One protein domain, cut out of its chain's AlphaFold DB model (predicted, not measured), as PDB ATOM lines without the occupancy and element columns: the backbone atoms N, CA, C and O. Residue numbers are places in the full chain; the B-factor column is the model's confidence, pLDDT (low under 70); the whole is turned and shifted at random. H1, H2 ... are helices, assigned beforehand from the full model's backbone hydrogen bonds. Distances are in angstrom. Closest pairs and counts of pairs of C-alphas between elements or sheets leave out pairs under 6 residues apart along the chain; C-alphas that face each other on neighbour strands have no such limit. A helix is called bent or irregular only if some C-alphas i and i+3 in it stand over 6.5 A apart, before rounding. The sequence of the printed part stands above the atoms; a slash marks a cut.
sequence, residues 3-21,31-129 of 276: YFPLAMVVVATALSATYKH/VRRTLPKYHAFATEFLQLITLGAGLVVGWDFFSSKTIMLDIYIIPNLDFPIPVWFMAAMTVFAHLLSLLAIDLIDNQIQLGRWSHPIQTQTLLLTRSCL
ATOM      1  N   TYR A   3       0.938 143.258  50.356       80.88
ATOM      2  CA  TYR A   3       0.840 141.806  50.136       80.88
ATOM      3  C   TYR A   3      -0.476 141.176  50.622       80.88
ATOM      4  O   TYR A   3      -0.887 140.152  50.082       80.88
ATOM      5  N   PHE A   4      -1.154 141.776  51.605       85.38
ATOM      6  CA  PHE A   4      -2.394 141.233  52.166       85.38
ATOM      7  C   PHE A   4      -3.573 141.236  51.169       85.38
ATOM      8  O   PHE A   4      -4.084 140.151  50.883       85.38
ATOM      9  N   PRO A   5      -3.986 142.376  50.570       84.81
ATOM     10  CA  PRO A   5      -5.051 142.379  49.564       84.81
ATOM     11  C   PRO A   5      -4.724 141.488  48.354       84.81
ATOM     12  O   PRO A   5      -5.612 140.812  47.836       84.81
ATOM     13  N   LEU A   6      -3.451 141.406  47.944       86.38
ATOM     14  CA  LEU A   6      -3.016 140.498  46.877       86.38
ATOM     15  C   LEU A   6      -3.214 139.020  47.262       86.38
ATOM     16  O   LEU A   6      -3.774 138.251  46.480       86.38
ATOM     17  N   ALA A   7      -2.808 138.624  48.472       88.69
ATOM     18  CA  ALA A   7      -3.003 137.266  48.974       88.69
ATOM     19  C   ALA A   7      -4.494 136.896  49.061       88.69
ATOM     20  O   ALA A   7      -4.871 135.799  48.653       88.69
ATOM     21  N   MET A   8      -5.356 137.818  49.504       88.69
ATOM     22  CA  MET A   8      -6.808 137.594  49.554       88.69
ATOM     23  C   MET A   8      -7.408 137.344  48.161       88.69
ATOM     24  O   MET A   8      -8.230 136.438  48.009       88.69
ATOM     25  N   VAL A   9      -6.950 138.065  47.128       88.44
ATOM     26  CA  VAL A   9      -7.340 137.793  45.731       88.44
ATOM     27  C   VAL A   9      -6.892 136.394  45.298       88.44
ATOM     28  O   VAL A   9      -7.701 135.649  44.748       88.44
ATOM     29  N   VAL A  10      -5.648 135.992  45.584       91.00
ATOM     30  CA  VAL A  10      -5.127 134.651  45.235       91.00
ATOM     31  C   VAL A  10      -5.895 133.529  45.946       91.00
ATOM     32  O   VAL A  10      -6.218 132.514  45.325       91.00
ATOM     33  N   VAL A  11      -6.261 133.699  47.219       90.38
ATOM     34  CA  VAL A  11      -7.088 132.711  47.933       90.38
ATOM     35  C   VAL A  11      -8.497 132.645  47.330       90.38
ATOM     36  O   VAL A  11      -9.024 131.549  47.134       90.38
ATOM     37  N   ALA A  12      -9.094 133.782  46.958       88.00
ATOM     38  CA  ALA A  12     -10.398 133.811  46.293       88.00
ATOM     39  C   ALA A  12     -10.380 133.160  44.896       88.00
ATOM     40  O   ALA A  12     -11.332 132.455  44.541       88.00
ATOM     41  N   THR A  13      -9.306 133.334  44.113       87.44
ATOM     42  CA  THR A  13      -9.166 132.665  42.806       87.44
ATOM     43  C   THR A  13      -9.049 131.150  42.983       87.44
ATOM     44  O   THR A  13      -9.773 130.403  42.320       87.44
ATOM     45  N   ALA A  14      -8.220 130.691  43.929       90.44
ATOM     46  CA  ALA A  14      -8.025 129.276  44.237       90.44
ATOM     47  C   ALA A  14      -9.310 128.612  44.760       90.44
ATOM     48  O   ALA A  14      -9.668 127.515  44.319       90.44
ATOM     49  N   LEU A  15     -10.046 129.293  45.642       89.44
ATOM     50  CA  LEU A  15     -11.354 128.862  46.143       89.44
ATOM     51  C   LEU A  15     -12.357 128.688  44.992       89.44
ATOM     52  O   LEU A  15     -12.982 127.635  44.858       89.44
ATOM     53  N   SER A  16     -12.458 129.690  44.120       86.94
ATOM     54  CA  SER A  16     -13.384 129.698  42.982       86.94
ATOM     55  C   SER A  16     -13.032 128.632  41.937       86.94
ATOM     56  O   SER A  16     -13.911 127.918  41.440       86.94
ATOM     57  N   ALA A  17     -11.743 128.451  41.640       85.88
ATOM     58  CA  ALA A  17     -11.256 127.377  40.775       85.88
ATOM     59  C   ALA A  17     -11.566 125.989  41.370       85.88
ATOM     60  O   ALA A  17     -12.064 125.105  40.665       85.88
ATOM     61  N   THR A  18     -11.365 125.820  42.681       87.38
ATOM     62  CA  THR A  18     -11.703 124.590  43.415       87.38
ATOM     63  C   THR A  18     -13.206 124.316  43.385       87.38
ATOM     64  O   THR A  18     -13.615 123.186  43.116       87.38
ATOM     65  N   TYR A  19     -14.046 125.340  43.572       86.31
ATOM     66  CA  TYR A  19     -15.499 125.233  43.423       86.31
ATOM     67  C   TYR A  19     -15.893 124.726  42.027       86.31
ATOM     68  O   TYR A  19     -16.639 123.748  41.920       86.31
ATOM     69  N   LYS A  20     -15.343 125.320  40.960       84.06
ATOM     70  CA  LYS A  20     -15.610 124.919  39.566       84.06
ATOM     71  C   LYS A  20     -15.155 123.485  39.266       84.06
ATOM     72  O   LYS A  20     -15.889 122.732  38.615       84.06
ATOM     73  N   HIS A  21     -13.993 123.078  39.779       86.44
ATOM     74  CA  HIS A  21     -13.490 121.702  39.665       86.44
ATOM     75  C   HIS A  21     -14.395 120.699  40.390       86.44
ATOM     76  O   HIS A  21     -14.823 119.699  39.810       86.44
ATOM     77  N   VAL A  31     -24.666 117.244  48.111       78.19
ATOM     78  CA  VAL A  31     -23.483 118.115  48.023       78.19
ATOM     79  C   VAL A  31     -23.646 119.155  46.914       78.19
ATOM     80  O   VAL A  31     -23.392 120.333  47.145       78.19
ATOM     81  N   ARG A  32     -24.179 118.787  45.740       78.19
ATOM     82  CA  ARG A  32     -24.465 119.754  44.656       78.19
ATOM     83  C   ARG A  32     -25.422 120.880  45.070       78.19
ATOM     84  O   ARG A  32     -25.384 121.957  44.478       78.19
ATOM     85  N   ARG A  33     -26.275 120.654  46.075       76.06
ATOM     86  CA  ARG A  33     -27.233 121.645  46.592       76.06
ATOM     87  C   ARG A  33     -26.660 122.538  47.700       76.06
ATOM     88  O   ARG A  33     -27.187 123.630  47.924       76.06
ATOM     89  N   THR A  34     -25.624 122.088  48.406       78.12
ATOM     90  CA  THR A  34     -24.969 122.851  49.481       78.12
ATOM     91  C   THR A  34     -23.708 123.569  49.010       78.12
ATOM     92  O   THR A  34     -23.476 124.692  49.447       78.12
ATOM     93  N   LEU A  35     -22.951 122.989  48.071       78.62
ATOM     94  CA  LEU A  35     -21.685 123.526  47.563       78.62
ATOM     95  C   LEU A  35     -21.767 125.003  47.108       78.62
ATOM     96  O   LEU A  35     -20.917 125.774  47.545       78.62
ATOM     97  N   PRO A  36     -22.793 125.465  46.355       80.38
ATOM     98  CA  PRO A  36     -22.886 126.877  45.966       80.38
ATOM     99  C   PRO A  36     -23.102 127.828  47.153       80.38
ATOM    100  O   PRO A  36     -22.740 128.995  47.079       80.38
ATOM    101  N   LYS A  37     -23.689 127.344  48.259       78.44
ATOM    102  CA  LYS A  37     -23.877 128.149  49.476       78.44
ATOM    103  C   LYS A  37     -22.581 128.285  50.264       78.44
ATOM    104  O   LYS A  37     -22.310 129.364  50.766       78.44
ATOM    105  N   TYR A  38     -21.815 127.198  50.380       81.56
ATOM    106  CA  TYR A  38     -20.506 127.233  51.034       81.56
ATOM    107  C   TYR A  38     -19.525 128.109  50.258       81.56
ATOM    108  O   TYR A  38     -18.814 128.892  50.873       81.56
ATOM    109  N   HIS A  39     -19.550 128.035  48.922       83.75
ATOM    110  CA  HIS A  39     -18.751 128.908  48.064       83.75
ATOM    111  C   HIS A  39     -19.113 130.388  48.249       83.75
ATOM    112  O   HIS A  39     -18.248 131.177  48.602       83.75
ATOM    113  N   ALA A  40     -20.401 130.740  48.132       81.00
ATOM    114  CA  ALA A  40     -20.866 132.115  48.340       81.00
ATOM    115  C   ALA A  40     -20.607 132.640  49.766       81.00
ATOM    116  O   ALA A  40     -20.278 133.805  49.943       81.00
ATOM    117  N   PHE A  41     -20.726 131.792  50.793       83.12
ATOM    118  CA  PHE A  41     -20.379 132.172  52.165       83.12
ATOM    119  C   PHE A  41     -18.874 132.427  52.322       83.12
ATOM    120  O   PHE A  41     -18.480 133.387  52.976       83.12
ATOM    121  N   ALA A  42     -18.029 131.586  51.723       84.56
ATOM    122  CA  ALA A  42     -16.583 131.746  51.794       84.56
ATOM    123  C   ALA A  42     -16.106 133.000  51.037       84.56
ATOM    124  O   ALA A  42     -15.256 133.717  51.559       84.56
ATOM    125  N   THR A  43     -16.681 133.329  49.873       84.50
ATOM    126  CA  THR A  43     -16.369 134.586  49.170       84.50
ATOM    127  C   THR A  43     -16.850 135.820  49.941       84.50
ATOM    128  O   THR A  43     -16.049 136.732  50.151       84.50
ATOM    129  N   GLU A  44     -18.081 135.822  50.476       83.50
ATOM    130  CA  GLU A  44     -18.573 136.883  51.382       83.50
ATOM    131  C   GLU A  44     -17.660 137.049  52.621       83.50
ATOM    132  O   GLU A  44     -17.379 138.169  53.052       83.50
ATOM    133  N   PHE A  45     -17.151 135.949  53.187       85.06
ATOM    134  CA  PHE A  45     -16.255 135.968  54.350       85.06
ATOM    135  C   PHE A  45     -14.862 136.531  54.023       85.06
ATOM    136  O   PHE A  45     -14.339 137.342  54.789       85.06
ATOM    137  N   LEU A  46     -14.277 136.178  52.869       86.69
ATOM    138  CA  LEU A  46     -13.027 136.791  52.401       86.69
ATOM    139  C   LEU A  46     -13.184 138.302  52.171       86.69
ATOM    140  O   LEU A  46     -12.289 139.072  52.528       86.69
ATOM    141  N   GLN A  47     -14.319 138.739  51.620       87.31
ATOM    142  CA  GLN A  47     -14.624 140.162  51.446       87.31
ATOM    143  C   GLN A  47     -14.745 140.880  52.798       87.31
ATOM    144  O   GLN A  47     -14.149 141.941  52.978       87.31
ATOM    145  N   LEU A  48     -15.428 140.282  53.780       86.19
ATOM    146  CA  LEU A  48     -15.524 140.812  55.146       86.19
ATOM    147  C   LEU A  48     -14.157 140.943  55.834       86.19
ATOM    148  O   LEU A  48     -13.885 141.984  56.430       86.19
ATOM    149  N   ILE A  49     -13.283 139.937  55.718       87.94
ATOM    150  CA  ILE A  49     -11.904 140.004  56.235       87.94
ATOM    151  C   ILE A  49     -11.124 141.137  55.558       87.94
ATOM    152  O   ILE A  49     -10.466 141.926  56.233       87.94
ATOM    153  N   THR A  50     -11.214 141.238  54.231       87.00
ATOM    154  CA  THR A  50     -10.490 142.246  53.441       87.00
ATOM    155  C   THR A  50     -10.950 143.666  53.785       87.00
ATOM    156  O   THR A  50     -10.124 144.562  53.964       87.00
ATOM    157  N   LEU A  51     -12.261 143.863  53.949       86.88
ATOM    158  CA  LEU A  51     -12.850 145.123  54.397       86.88
ATOM    159  C   LEU A  51     -12.437 145.456  55.839       86.88
ATOM    160  O   LEU A  51     -12.062 146.593  56.113       86.88
ATOM    161  N   GLY A  52     -12.462 144.474  56.744       87.00
ATOM    162  CA  GLY A  52     -12.033 144.636  58.134       87.00
ATOM    163  C   GLY A  52     -10.565 145.047  58.250       87.00
ATOM    164  O   GLY A  52     -10.258 146.006  58.950       87.00
ATOM    165  N   ALA A  53      -9.670 144.394  57.504       86.81
ATOM    166  CA  ALA A  53      -8.259 144.771  57.436       86.81
ATOM    167  C   ALA A  53      -8.068 146.194  56.885       86.81
ATOM    168  O   ALA A  53      -7.335 146.983  57.477       86.81
ATOM    169  N   GLY A  54      -8.779 146.556  55.809       84.50
ATOM    170  CA  GLY A  54      -8.754 147.912  55.257       84.50
ATOM    171  C   GLY A  54      -9.239 148.979  56.248       84.50
ATOM    172  O   GLY A  54      -8.650 150.056  56.320       84.50
ATOM    173  N   LEU A  55     -10.265 148.673  57.052       86.06
ATOM    174  CA  LEU A  55     -10.764 149.555  58.113       86.06
ATOM    175  C   LEU A  55      -9.790 149.674  59.290       86.06
ATOM    176  O   LEU A  55      -9.595 150.782  59.776       86.06
ATOM    177  N   VAL A  56      -9.164 148.578  59.730       86.06
ATOM    178  CA  VAL A  56      -8.149 148.605  60.802       86.06
ATOM    179  C   VAL A  56      -6.933 149.420  60.370       86.06
ATOM    180  O   VAL A  56      -6.497 150.292  61.111       86.06
ATOM    181  N   VAL A  57      -6.430 149.200  59.152       82.19
ATOM    182  CA  VAL A  57      -5.307 149.970  58.595       82.19
ATOM    183  C   VAL A  57      -5.682 151.444  58.412       82.19
ATOM    184  O   VAL A  57      -4.904 152.322  58.767       82.19
ATOM    185  N   GLY A  58      -6.887 151.742  57.914       78.38
ATOM    186  CA  GLY A  58      -7.382 153.118  57.822       78.38
ATOM    187  C   GLY A  58      -7.495 153.797  59.191       78.38
ATOM    188  O   GLY A  58      -7.077 154.943  59.342       78.38
ATOM    189  N   TRP A  59      -8.010 153.090  60.199       82.56
ATOM    190  CA  TRP A  59      -8.103 153.581  61.574       82.56
ATOM    191  C   TRP A  59      -6.727 153.847  62.190       82.56
ATOM    192  O   TRP A  59      -6.542 154.886  62.812       82.56
ATOM    193  N   ASP A  60      -5.760 152.954  61.983       79.75
ATOM    194  CA  ASP A  60      -4.382 153.113  62.458       79.75
ATOM    195  C   ASP A  60      -3.720 154.371  61.866       79.75
ATOM    196  O   ASP A  60      -3.137 155.175  62.597       79.75
ATOM    197  N   PHE A  61      -3.936 154.627  60.567       73.56
ATOM    198  CA  PHE A  61      -3.524 155.881  59.930       73.56
ATOM    199  C   PHE A  61      -4.219 157.106  60.544       73.56
ATOM    200  O   PHE A  61      -3.533 158.053  60.907       73.56
ATOM    201  N   PHE A  62      -5.551 157.106  60.703       72.25
ATOM    202  CA  PHE A  62      -6.278 158.251  61.282       72.25
ATOM    203  C   PHE A  62      -5.997 158.485  62.776       72.25
ATOM    204  O   PHE A  62      -6.082 159.622  63.242       72.25
ATOM    205  N   SER A  63      -5.688 157.432  63.537       73.88
ATOM    206  CA  SER A  63      -5.417 157.506  64.978       73.88
ATOM    207  C   SER A  63      -3.965 157.895  65.278       73.88
ATOM    208  O   SER A  63      -3.689 158.459  66.341       73.88
ATOM    209  N   SER A  64      -3.046 157.627  64.348       67.12
ATOM    210  CA  SER A  64      -1.671 158.131  64.361       67.12
ATOM    211  C   SER A  64      -1.660 159.647  64.141       67.12
ATOM    212  O   SER A  64      -1.754 160.139  63.019       67.12
ATOM    213  N   LYS A  65      -1.533 160.426  65.224       54.47
ATOM    214  CA  LYS A  65      -1.634 161.904  65.210       54.47
ATOM    215  C   LYS A  65      -0.509 162.642  64.448       54.47
ATOM    216  O   LYS A  65      -0.469 163.869  64.489       54.47
ATOM    217  N   THR A  66       0.385 161.936  63.754       54.00
ATOM    218  CA  THR A  66       1.567 162.470  63.044       54.00
ATOM    219  C   THR A  66       1.432 162.537  61.511       54.00
ATOM    220  O   THR A  66       2.408 162.833  60.826       54.00
ATOM    221  N   ILE A  67       0.222 162.369  60.951       53.28
ATOM    222  CA  ILE A  67      -0.062 162.396  59.490       53.28
ATOM    223  C   ILE A  67       0.529 163.611  58.731       53.28
ATOM    224  O   ILE A  67       0.733 163.529  57.520       53.28
ATOM    225  N   MET A  68       0.786 164.740  59.402       50.34
ATOM    226  CA  MET A  68       1.148 166.008  58.750       50.34
ATOM    227  C   MET A  68       2.642 166.233  58.465       50.34
ATOM    228  O   MET A  68       2.936 167.146  57.697       50.34
ATOM    229  N   LEU A  69       3.580 165.473  59.052       50.59
ATOM    230  CA  LEU A  69       5.023 165.736  58.859       50.59
ATOM    231  C   LEU A  69       5.927 164.515  58.636       50.59
ATOM    232  O   LEU A  69       7.044 164.710  58.157       50.59
ATOM    233  N   ASP A  70       5.493 163.283  58.922       52.94
ATOM    234  CA  ASP A  70       6.349 162.118  58.662       52.94
ATOM    235  C   ASP A  70       6.511 161.881  57.150       52.94
ATOM    236  O   ASP A  70       5.568 161.552  56.424       52.94
ATOM    237  N   ILE A  71       7.742 162.062  56.676       57.66
ATOM    238  CA  ILE A  71       8.170 161.783  55.305       57.66
ATOM    239  C   ILE A  71       8.624 160.324  55.230       57.66
ATOM    240  O   ILE A  71       9.599 159.936  55.872       57.66
ATOM    241  N   TYR A  72       7.960 159.515  54.402       55.94
ATOM    242  CA  TYR A  72       8.447 158.169  54.101       55.94
ATOM    243  C   TYR A  72       9.535 158.245  53.026       55.94
ATOM    244  O   TYR A  72       9.244 158.407  51.838       55.94
ATOM    245  N   ILE A  73      10.794 158.114  53.449       54.62
ATOM    246  CA  ILE A  73      11.937 157.964  52.542       54.62
ATOM    247  C   ILE A  73      11.979 156.506  52.077       54.62
ATOM    248  O   ILE A  73      12.303 155.600  52.847       54.62
ATOM    249  N   ILE A  74      11.639 156.272  50.812       57.81
ATOM    250  CA  ILE A  74      11.851 154.973  50.169       57.81
ATOM    251  C   ILE A  74      13.324 154.923  49.735       57.81
ATOM    252  O   ILE A  74      13.756 155.821  49.012       57.81
ATOM    253  N   PRO A  75      14.115 153.908  50.130       48.47
ATOM    254  CA  PRO A  75      15.495 153.804  49.669       48.47
ATOM    255  C   PRO A  75      15.530 153.696  48.137       48.47
ATOM    256  O   PRO A  75      14.856 152.842  47.555       48.47
ATOM    257  N   ASN A  76      16.344 154.549  47.505       54.31
ATOM    258  CA  ASN A  76      16.439 154.782  46.052       54.31
ATOM    259  C   ASN A  76      15.288 155.588  45.410       54.31
ATOM    260  O   ASN A  76      15.129 155.542  44.189       54.31
ATOM    261  N   LEU A  77      14.497 156.338  46.186       54.91
ATOM    262  CA  LEU A  77      13.550 157.321  45.651       54.91
ATOM    263  C   LEU A  77      13.793 158.698  46.293       54.91
ATOM    264  O   LEU A  77      13.422 158.921  47.442       54.91
ATOM    265  N   ASP A  78      14.359 159.638  45.532       56.66
ATOM    266  CA  ASP A  78      14.656 161.008  46.003       56.66
ATOM    267  C   ASP A  78      13.397 161.850  46.300       56.66
ATOM    268  O   ASP A  78      13.482 162.967  46.806       56.66
ATOM    269  N   PHE A  79      12.210 161.324  45.979       57.34
ATOM    270  CA  PHE A  79      10.937 161.996  46.201       57.34
ATOM    271  C   PHE A  79      10.294 161.569  47.527       57.34
ATOM    272  O   PHE A  79       9.872 160.415  47.654       57.34
ATOM    273  N   PRO A  80      10.142 162.492  48.498       60.97
ATOM    274  CA  PRO A  80       9.453 162.211  49.751       60.97
ATOM    275  C   PRO A  80       7.961 161.973  49.490       60.97
ATOM    276  O   PRO A  80       7.227 162.898  49.134       60.97
ATOM    277  N   ILE A  81       7.488 160.738  49.676       66.19
ATOM    278  CA  ILE A  81       6.059 160.430  49.539       66.19
ATOM    279  C   ILE A  81       5.363 160.749  50.869       66.19
ATOM    280  O   ILE A  81       5.740 160.188  51.903       66.19
ATOM    281  N   PRO A  82       4.334 161.618  50.885       71.69
ATOM    282  CA  PRO A  82       3.649 161.960  52.121       71.69
ATOM    283  C   PRO A  82       2.800 160.784  52.620       71.69
ATOM    284  O   PRO A  82       2.136 160.095  51.838       71.69
ATOM    285  N   VAL A  83       2.768 160.575  53.940       72.69
ATOM    286  CA  VAL A  83       2.069 159.440  54.579       72.69
ATOM    287  C   VAL A  83       0.588 159.350  54.192       72.69
ATOM    288  O   VAL A  83       0.086 158.247  53.973       72.69
ATOM    289  N   TRP A  84      -0.106 160.480  54.004       74.50
ATOM    290  CA  TRP A  84      -1.506 160.478  53.555       74.50
ATOM    291  C   TRP A  84      -1.695 159.833  52.170       74.50
ATOM    292  O   TRP A  84      -2.709 159.173  51.936       74.50
ATOM    293  N   PHE A  85      -0.718 159.959  51.264       78.19
ATOM    294  CA  PHE A  85      -0.768 159.341  49.938       78.19
ATOM    295  C   PHE A  85      -0.544 157.827  50.035       78.19
ATOM    296  O   PHE A  85      -1.277 157.051  49.423       78.19
ATOM    297  N   MET A  86       0.393 157.387  50.882       76.88
ATOM    298  CA  MET A  86       0.602 155.961  51.176       76.88
ATOM    299  C   MET A  86      -0.631 155.317  51.831       76.88
ATOM    300  O   MET A  86      -1.006 154.193  51.475       76.88
ATOM    301  N   ALA A  87      -1.307 156.035  52.732       76.62
ATOM    302  CA  ALA A  87      -2.570 155.607  53.327       76.62
ATOM    303  C   ALA A  87      -3.680 155.485  52.267       76.62
ATOM    304  O   ALA A  87      -4.318 154.433  52.166       76.62
ATOM    305  N   ALA A  88      -3.856 156.505  51.419       80.81
ATOM    306  CA  ALA A  88      -4.831 156.497  50.328       80.81
ATOM    307  C   ALA A  88      -4.595 155.336  49.344       80.81
ATOM    308  O   ALA A  88      -5.527 154.591  49.040       80.81
ATOM    309  N   MET A  89      -3.347 155.114  48.920       84.00
ATOM    310  CA  MET A  89      -2.968 153.985  48.059       84.00
ATOM    311  C   MET A  89      -3.219 152.629  48.733       84.00
ATOM    312  O   MET A  89      -3.656 151.683  48.076       84.00
ATOM    313  N   THR A  90      -3.011 152.527  50.048       82.12
ATOM    314  CA  THR A  90      -3.281 151.294  50.803       82.12
ATOM    315  C   THR A  90      -4.782 151.008  50.904       82.12
ATOM    316  O   THR A  90      -5.196 149.866  50.689       82.12
ATOM    317  N   VAL A  91      -5.619 152.019  51.159       82.50
ATOM    318  CA  VAL A  91      -7.089 151.878  51.132       82.50
ATOM    319  C   VAL A  91      -7.570 151.519  49.722       82.50
ATOM    320  O   VAL A  91      -8.369 150.595  49.558       82.50
ATOM    321  N   PHE A  92      -7.033 152.177  48.691       85.81
ATOM    322  CA  PHE A  92      -7.369 151.899  47.295       85.81
ATOM    323  C   PHE A  92      -7.008 150.463  46.883       85.81
ATOM    324  O   PHE A  92      -7.814 149.797  46.236       85.81
ATOM    325  N   ALA A  93      -5.868 149.929  47.336       86.06
ATOM    326  CA  ALA A  93      -5.496 148.530  47.114       86.06
ATOM    327  C   ALA A  93      -6.500 147.537  47.737       86.06
ATOM    328  O   ALA A  93      -6.818 146.518  47.120       86.06
ATOM    329  N   HIS A  94      -7.055 147.839  48.919       85.06
ATOM    330  CA  HIS A  94      -8.108 147.013  49.522       85.06
ATOM    331  C   HIS A  94      -9.417 147.094  48.719       85.06
ATOM    332  O   HIS A  94     -10.004 146.054  48.416       85.06
ATOM    333  N   LEU A  95      -9.837 148.288  48.284       85.25
ATOM    334  CA  LEU A  95     -11.021 148.458  47.427       85.25
ATOM    335  C   LEU A  95     -10.880 147.727  46.080       85.25
ATOM    336  O   LEU A  95     -11.797 147.014  45.669       85.25
ATOM    337  N   LEU A  96      -9.717 147.834  45.428       87.38
ATOM    338  CA  LEU A  96      -9.404 147.085  44.210       87.38
ATOM    339  C   LEU A  96      -9.427 145.571  44.444       87.38
ATOM    340  O   LEU A  96      -9.921 144.840  43.590       87.38
ATOM    341  N   SER A  97      -8.939 145.087  45.591       86.19
ATOM    342  CA  SER A  97      -8.973 143.653  45.900       86.19
ATOM    343  C   SER A  97     -10.393 143.121  46.113       86.19
ATOM    344  O   SER A  97     -10.703 142.042  45.615       86.19
ATOM    345  N   LEU A  98     -11.286 143.891  46.746       86.19
ATOM    346  CA  LEU A  98     -12.707 143.538  46.866       86.19
ATOM    347  C   LEU A  98     -13.366 143.423  45.483       86.19
ATOM    348  O   LEU A  98     -14.001 142.409  45.187       86.19
ATOM    349  N   LEU A  99     -13.139 144.417  44.617       85.38
ATOM    350  CA  LEU A  99     -13.629 144.414  43.237       85.38
ATOM    351  C   LEU A  99     -13.047 143.244  42.424       85.38
ATOM    352  O   LEU A  99     -13.770 142.602  41.667       85.38
ATOM    353  N   ALA A 100     -11.759 142.934  42.589       85.31
ATOM    354  CA  ALA A 100     -11.114 141.806  41.924       85.31
ATOM    355  C   ALA A 100     -11.696 140.460  42.386       85.31
ATOM    356  O   ALA A 100     -11.961 139.603  41.545       85.31
ATOM    357  N   ILE A 101     -11.957 140.285  43.688       85.88
ATOM    358  CA  ILE A 101     -12.625 139.094  44.236       85.88
ATOM    359  C   ILE A 101     -14.016 138.927  43.603       85.88
ATOM    360  O   ILE A 101     -14.312 137.848  43.087       85.88
ATOM    361  N   ASP A 102     -14.831 139.990  43.558       82.62
ATOM    362  CA  ASP A 102     -16.151 139.964  42.908       82.62
ATOM    363  C   ASP A 102     -16.054 139.637  41.407       82.62
ATOM    364  O   ASP A 102     -16.792 138.788  40.901       82.62
ATOM    365  N   LEU A 103     -15.157 140.290  40.664       80.25
ATOM    366  CA  LEU A 103     -15.010 140.077  39.219       80.25
ATOM    367  C   LEU A 103     -14.541 138.654  38.889       80.25
ATOM    368  O   LEU A 103     -15.067 138.037  37.961       80.25
ATOM    369  N   ILE A 104     -13.584 138.123  39.650       82.62
ATOM    370  CA  ILE A 104     -13.024 136.787  39.423       82.62
ATOM    371  C   ILE A 104     -14.039 135.702  39.793       82.62
ATOM    372  O   ILE A 104     -14.196 134.743  39.033       82.62
ATOM    373  N   ASP A 105     -14.779 135.863  40.894       80.69
ATOM    374  CA  ASP A 105     -15.855 134.937  41.256       80.69
ATOM    375  C   ASP A 105     -16.951 134.907  40.174       80.69
ATOM    376  O   ASP A 105     -17.310 133.839  39.669       80.69
ATOM    377  N   ASN A 106     -17.398 136.079  39.706       77.19
ATOM    378  CA  ASN A 106     -18.359 136.184  38.603       77.19
ATOM    379  C   ASN A 106     -17.842 135.540  37.306       77.19
ATOM    380  O   ASN A 106     -18.567 134.776  36.658       77.19
ATOM    381  N   GLN A 107     -16.580 135.779  36.942       77.44
ATOM    382  CA  GLN A 107     -15.975 135.196  35.746       77.44
ATOM    383  C   GLN A 107     -15.846 133.667  35.852       77.44
ATOM    384  O   GLN A 107     -16.058 132.957  34.865       77.44
ATOM    385  N   ILE A 108     -15.553 133.124  37.037       76.00
ATOM    386  CA  ILE A 108     -15.413 131.678  37.241       76.00
ATOM    387  C   ILE A 108     -16.781 130.976  37.313       76.00
ATOM    388  O   ILE A 108     -16.923 129.899  36.720       76.00
ATOM    389  N   GLN A 109     -17.781 131.579  37.968       69.38
ATOM    390  CA  GLN A 109     -19.139 131.029  38.092       69.38
ATOM    391  C   GLN A 109     -19.980 131.165  36.814       69.38
ATOM    392  O   GLN A 109     -20.656 130.212  36.422       69.38
ATOM    393  N   LEU A 110     -19.977 132.344  36.184       71.75
ATOM    394  CA  LEU A 110     -20.889 132.698  35.086       71.75
ATOM    395  C   LEU A 110     -20.204 132.747  33.713       71.75
ATOM    396  O   LEU A 110     -20.899 132.816  32.697       71.75
ATOM    397  N   GLY A 111     -18.866 132.730  33.662       66.06
ATOM    398  CA  GLY A 111     -18.108 132.905  32.416       66.06
ATOM    399  C   GLY A 111     -18.247 134.305  31.814       66.06
ATOM    400  O   GLY A 111     -18.106 134.456  30.600       66.06
ATOM    401  N   ARG A 112     -18.609 135.307  32.626       66.81
ATOM    402  CA  ARG A 112     -18.841 136.686  32.187       66.81
ATOM    403  C   ARG A 112     -18.267 137.694  33.177       66.81
ATOM    404  O   ARG A 112     -18.583 137.651  34.360       66.81
ATOM    405  N   TRP A 113     -17.582 138.695  32.632       58.03
ATOM    406  CA  TRP A 113     -17.137 139.908  33.326       58.03
ATOM    407  C   TRP A 113     -18.280 140.879  33.685       58.03
ATOM    408  O   TRP A 113     -18.063 141.889  34.347       58.03
ATOM    409  N   SER A 114     -19.512 140.600  33.243       55.59
ATOM    410  CA  SER A 114     -20.687 141.424  33.531       55.59
ATOM    411  C   SER A 114     -21.127 141.262  34.990       55.59
ATOM    412  O   SER A 114     -21.765 140.266  35.337       55.59
ATOM    413  N   HIS A 115     -20.821 142.260  35.812       45.72
ATOM    414  CA  HIS A 115     -21.133 142.338  37.240       45.72
ATOM    415  C   HIS A 115     -22.660 142.227  37.504       45.72
ATOM    416  O   HIS A 115     -23.413 143.139  37.150       45.72
ATOM    417  N   PRO A 116     -23.169 141.152  38.143       47.38
ATOM    418  CA  PRO A 116     -24.573 141.029  38.531       47.38
ATOM    419  C   PRO A 116     -24.804 141.776  39.855       47.38
ATOM    420  O   PRO A 116     -25.081 141.173  40.891       47.38
ATOM    421  N   ILE A 117     -24.679 143.105  39.799       46.78
ATOM    422  CA  ILE A 117     -24.477 144.062  40.910       46.78
ATOM    423  C   ILE A 117     -25.395 143.936  42.150       46.78
ATOM    424  O   ILE A 117     -25.097 144.544  43.173       46.78
ATOM    425  N   GLN A 118     -26.513 143.195  42.121       45.78
ATOM    426  CA  GLN A 118     -27.588 143.401  43.109       45.78
ATOM    427  C   GLN A 118     -28.351 142.189  43.668       45.78
ATOM    428  O   GLN A 118     -29.261 142.405  44.475       45.78
ATOM    429  N   THR A 119     -28.047 140.934  43.306       45.12
ATOM    430  CA  THR A 119     -28.931 139.804  43.693       45.12
ATOM    431  C   THR A 119     -28.321 138.605  44.413       45.12
ATOM    432  O   THR A 119     -29.116 137.846  44.962       45.12
ATOM    433  N   GLN A 120     -26.999 138.404  44.482       48.84
ATOM    434  CA  GLN A 120     -26.433 137.200  45.129       48.84
ATOM    435  C   GLN A 120     -25.646 137.487  46.421       48.84
ATOM    436  O   GLN A 120     -26.092 137.033  47.476       48.84
ATOM    437  N   THR A 121     -24.599 138.316  46.389       44.56
ATOM    438  CA  THR A 121     -23.786 138.725  47.566       44.56
ATOM    439  C   THR A 121     -24.549 139.525  48.636       44.56
ATOM    440  O   THR A 121     -24.124 139.638  49.780       44.56
ATOM    441  N   LEU A 122     -25.729 140.061  48.301       47.22
ATOM    442  CA  LEU A 122     -26.634 140.717  49.257       47.22
ATOM    443  C   LEU A 122     -27.764 139.807  49.771       47.22
ATOM    444  O   LEU A 122     -28.621 140.270  50.532       47.22
ATOM    445  N   LEU A 123     -27.823 138.536  49.344       49.50
ATOM    446  CA  LEU A 123     -28.837 137.576  49.795       49.50
ATOM    447  C   LEU A 123     -28.324 136.581  50.838       49.50
ATOM    448  O   LEU A 123     -29.130 136.224  51.705       49.50
ATOM    449  N   LEU A 124     -27.064 136.126  50.803       48.62
ATOM    450  CA  LEU A 124     -26.553 135.216  51.840       48.62
ATOM    451  C   LEU A 124     -26.242 135.976  53.133       48.62
ATOM    452  O   LEU A 124     -26.854 135.639  54.153       48.62
ATOM    453  N   THR A 125     -25.478 137.071  53.082       48.72
ATOM    454  CA  THR A 125     -25.321 138.011  54.216       48.72
ATOM    455  C   THR A 125     -26.666 138.402  54.843       48.72
ATOM    456  O   THR A 125     -26.857 138.228  56.046       48.72
ATOM    457  N   ARG A 126     -27.670 138.829  54.057       46.94
ATOM    458  CA  ARG A 126     -29.025 139.118  54.588       46.94
ATOM    459  C   ARG A 126     -29.748 137.904  55.168       46.94
ATOM    460  O   ARG A 126     -30.574 138.078  56.059       46.94
ATOM    461  N   SER A 127     -29.500 136.697  54.668       49.00
ATOM    462  CA  SER A 127     -30.129 135.482  55.202       49.00
ATOM    463  C   SER A 127     -29.487 135.026  56.512       49.00
ATOM    464  O   SER A 127     -30.196 134.479  57.354       49.00
ATOM    465  N   CYS A 128     -28.184 135.266  56.685       49.75
ATOM    466  CA  CYS A 128     -27.420 134.857  57.860       49.75
ATOM    467  C   CYS A 128     -27.451 135.919  58.975       49.75
ATOM    468  O   CYS A 128     -27.795 135.602  60.108       49.75
ATOM    469  N   LEU A 129     -27.180 137.187  58.641       46.62
ATOM    470  CA  LEU A 129     -27.105 138.309  59.593       46.62
ATOM    471  C   LEU A 129     -28.464 138.985  59.849       46.62
ATOM    472  O   LEU A 129     -28.668 139.598  60.890       46.62
TER     473      LEU A 129
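What this domain is: This is residues 3 to 21 and 31 to 129 of the 276 residues of an uncharacterized protein of Ramularia collo-cygni (UniProt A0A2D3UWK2). Three long helices, H1, H2 and H3, stand side by side with their centres in a triangle, as an up-and-down bundle in which each runs against the one before it in the chain. A short helix, H4, crosses H2 on its side, and residues 64 to 82, a long loop with no named element, lie at one end of the long axis, with residues 71 to 72 and 81 to 82 paired there, antiparallel. The printed part has 118 residues, with four named helices in the order H1, H2, H3, H4 and no named strand; its class is all helix. The whole is loose, with a radius of gyration of the C-alphas of 17.8 A, and elongated, spanning 56 by 32 by 22 A.

Where its parts are: Find C-alpha 3 at (0.840, 141.806, 50.136); from there H1, residues 3 to 21, runs 26.8 A to C-alpha 21. After the cut, look for C-alpha 31 at (-23.483, 118.115, 48.023), where H2, residues 31 to 63, sets out over 46.5 A. H2 is irregular, but only just: C-alphas 33 and 36 are 6.8 A apart, and its line is a rough one. H3, residues 83 to 110, is 40.3 A long. H4, residues 121 to 129, covers 12.5 A and ends at C-alpha 129, (-27.105, 138.309, 59.593); it is neither bent nor irregular, but only just, with C-alphas 121 and 124 6.2 A apart.

How they stand to each other: Begin with H2, the hub, which touches the three other helices. With residues 35 to 50 alone it touches H1, opposite ways at a shallow tilt of 5 degrees; the closest C-alphas, of Ala 12 and Thr 43, are 6.7 A apart. H2 and H3 form a helical hairpin and touch at a shallow tilt of 7 degrees, opposite ways, closest at the C-alphas of Gly 54 and His 94, 5.8 A. H1 and H3 touch and run the same way at a shallow tilt of 4 degrees; look at the C-alphas of Pro 5 and Ser 97, their closest, 5.5 A apart. H4 touches H2 at residues 37 to 44 of H2 alone, about perpendicular at 88 degrees, with the C-alphas of Glu 44 and Thr 121 closest at 6.7 A. H4 is apart from H1 and from H3. In H1 and H3 every O i to N i+4 pair is within hydrogen-bond range; in H2 27 of 29 are, in H4 3 of 5.

The domain as a whole: The two C-alphas farthest apart, of Arg 33 and Asp 78, are 57.5 A from each other. Residues 22 to 30 are not printed, and C-alphas 21 and 31 are 13.5 A apart across this cut. The link from H2 to H3, 19 residues, is long; that from H3 to H4, 10 residues, is short. The mean pLDDT of the printed part is 73.5; look for values under 70 at residues 64 to 81, 109 and 111 to 129.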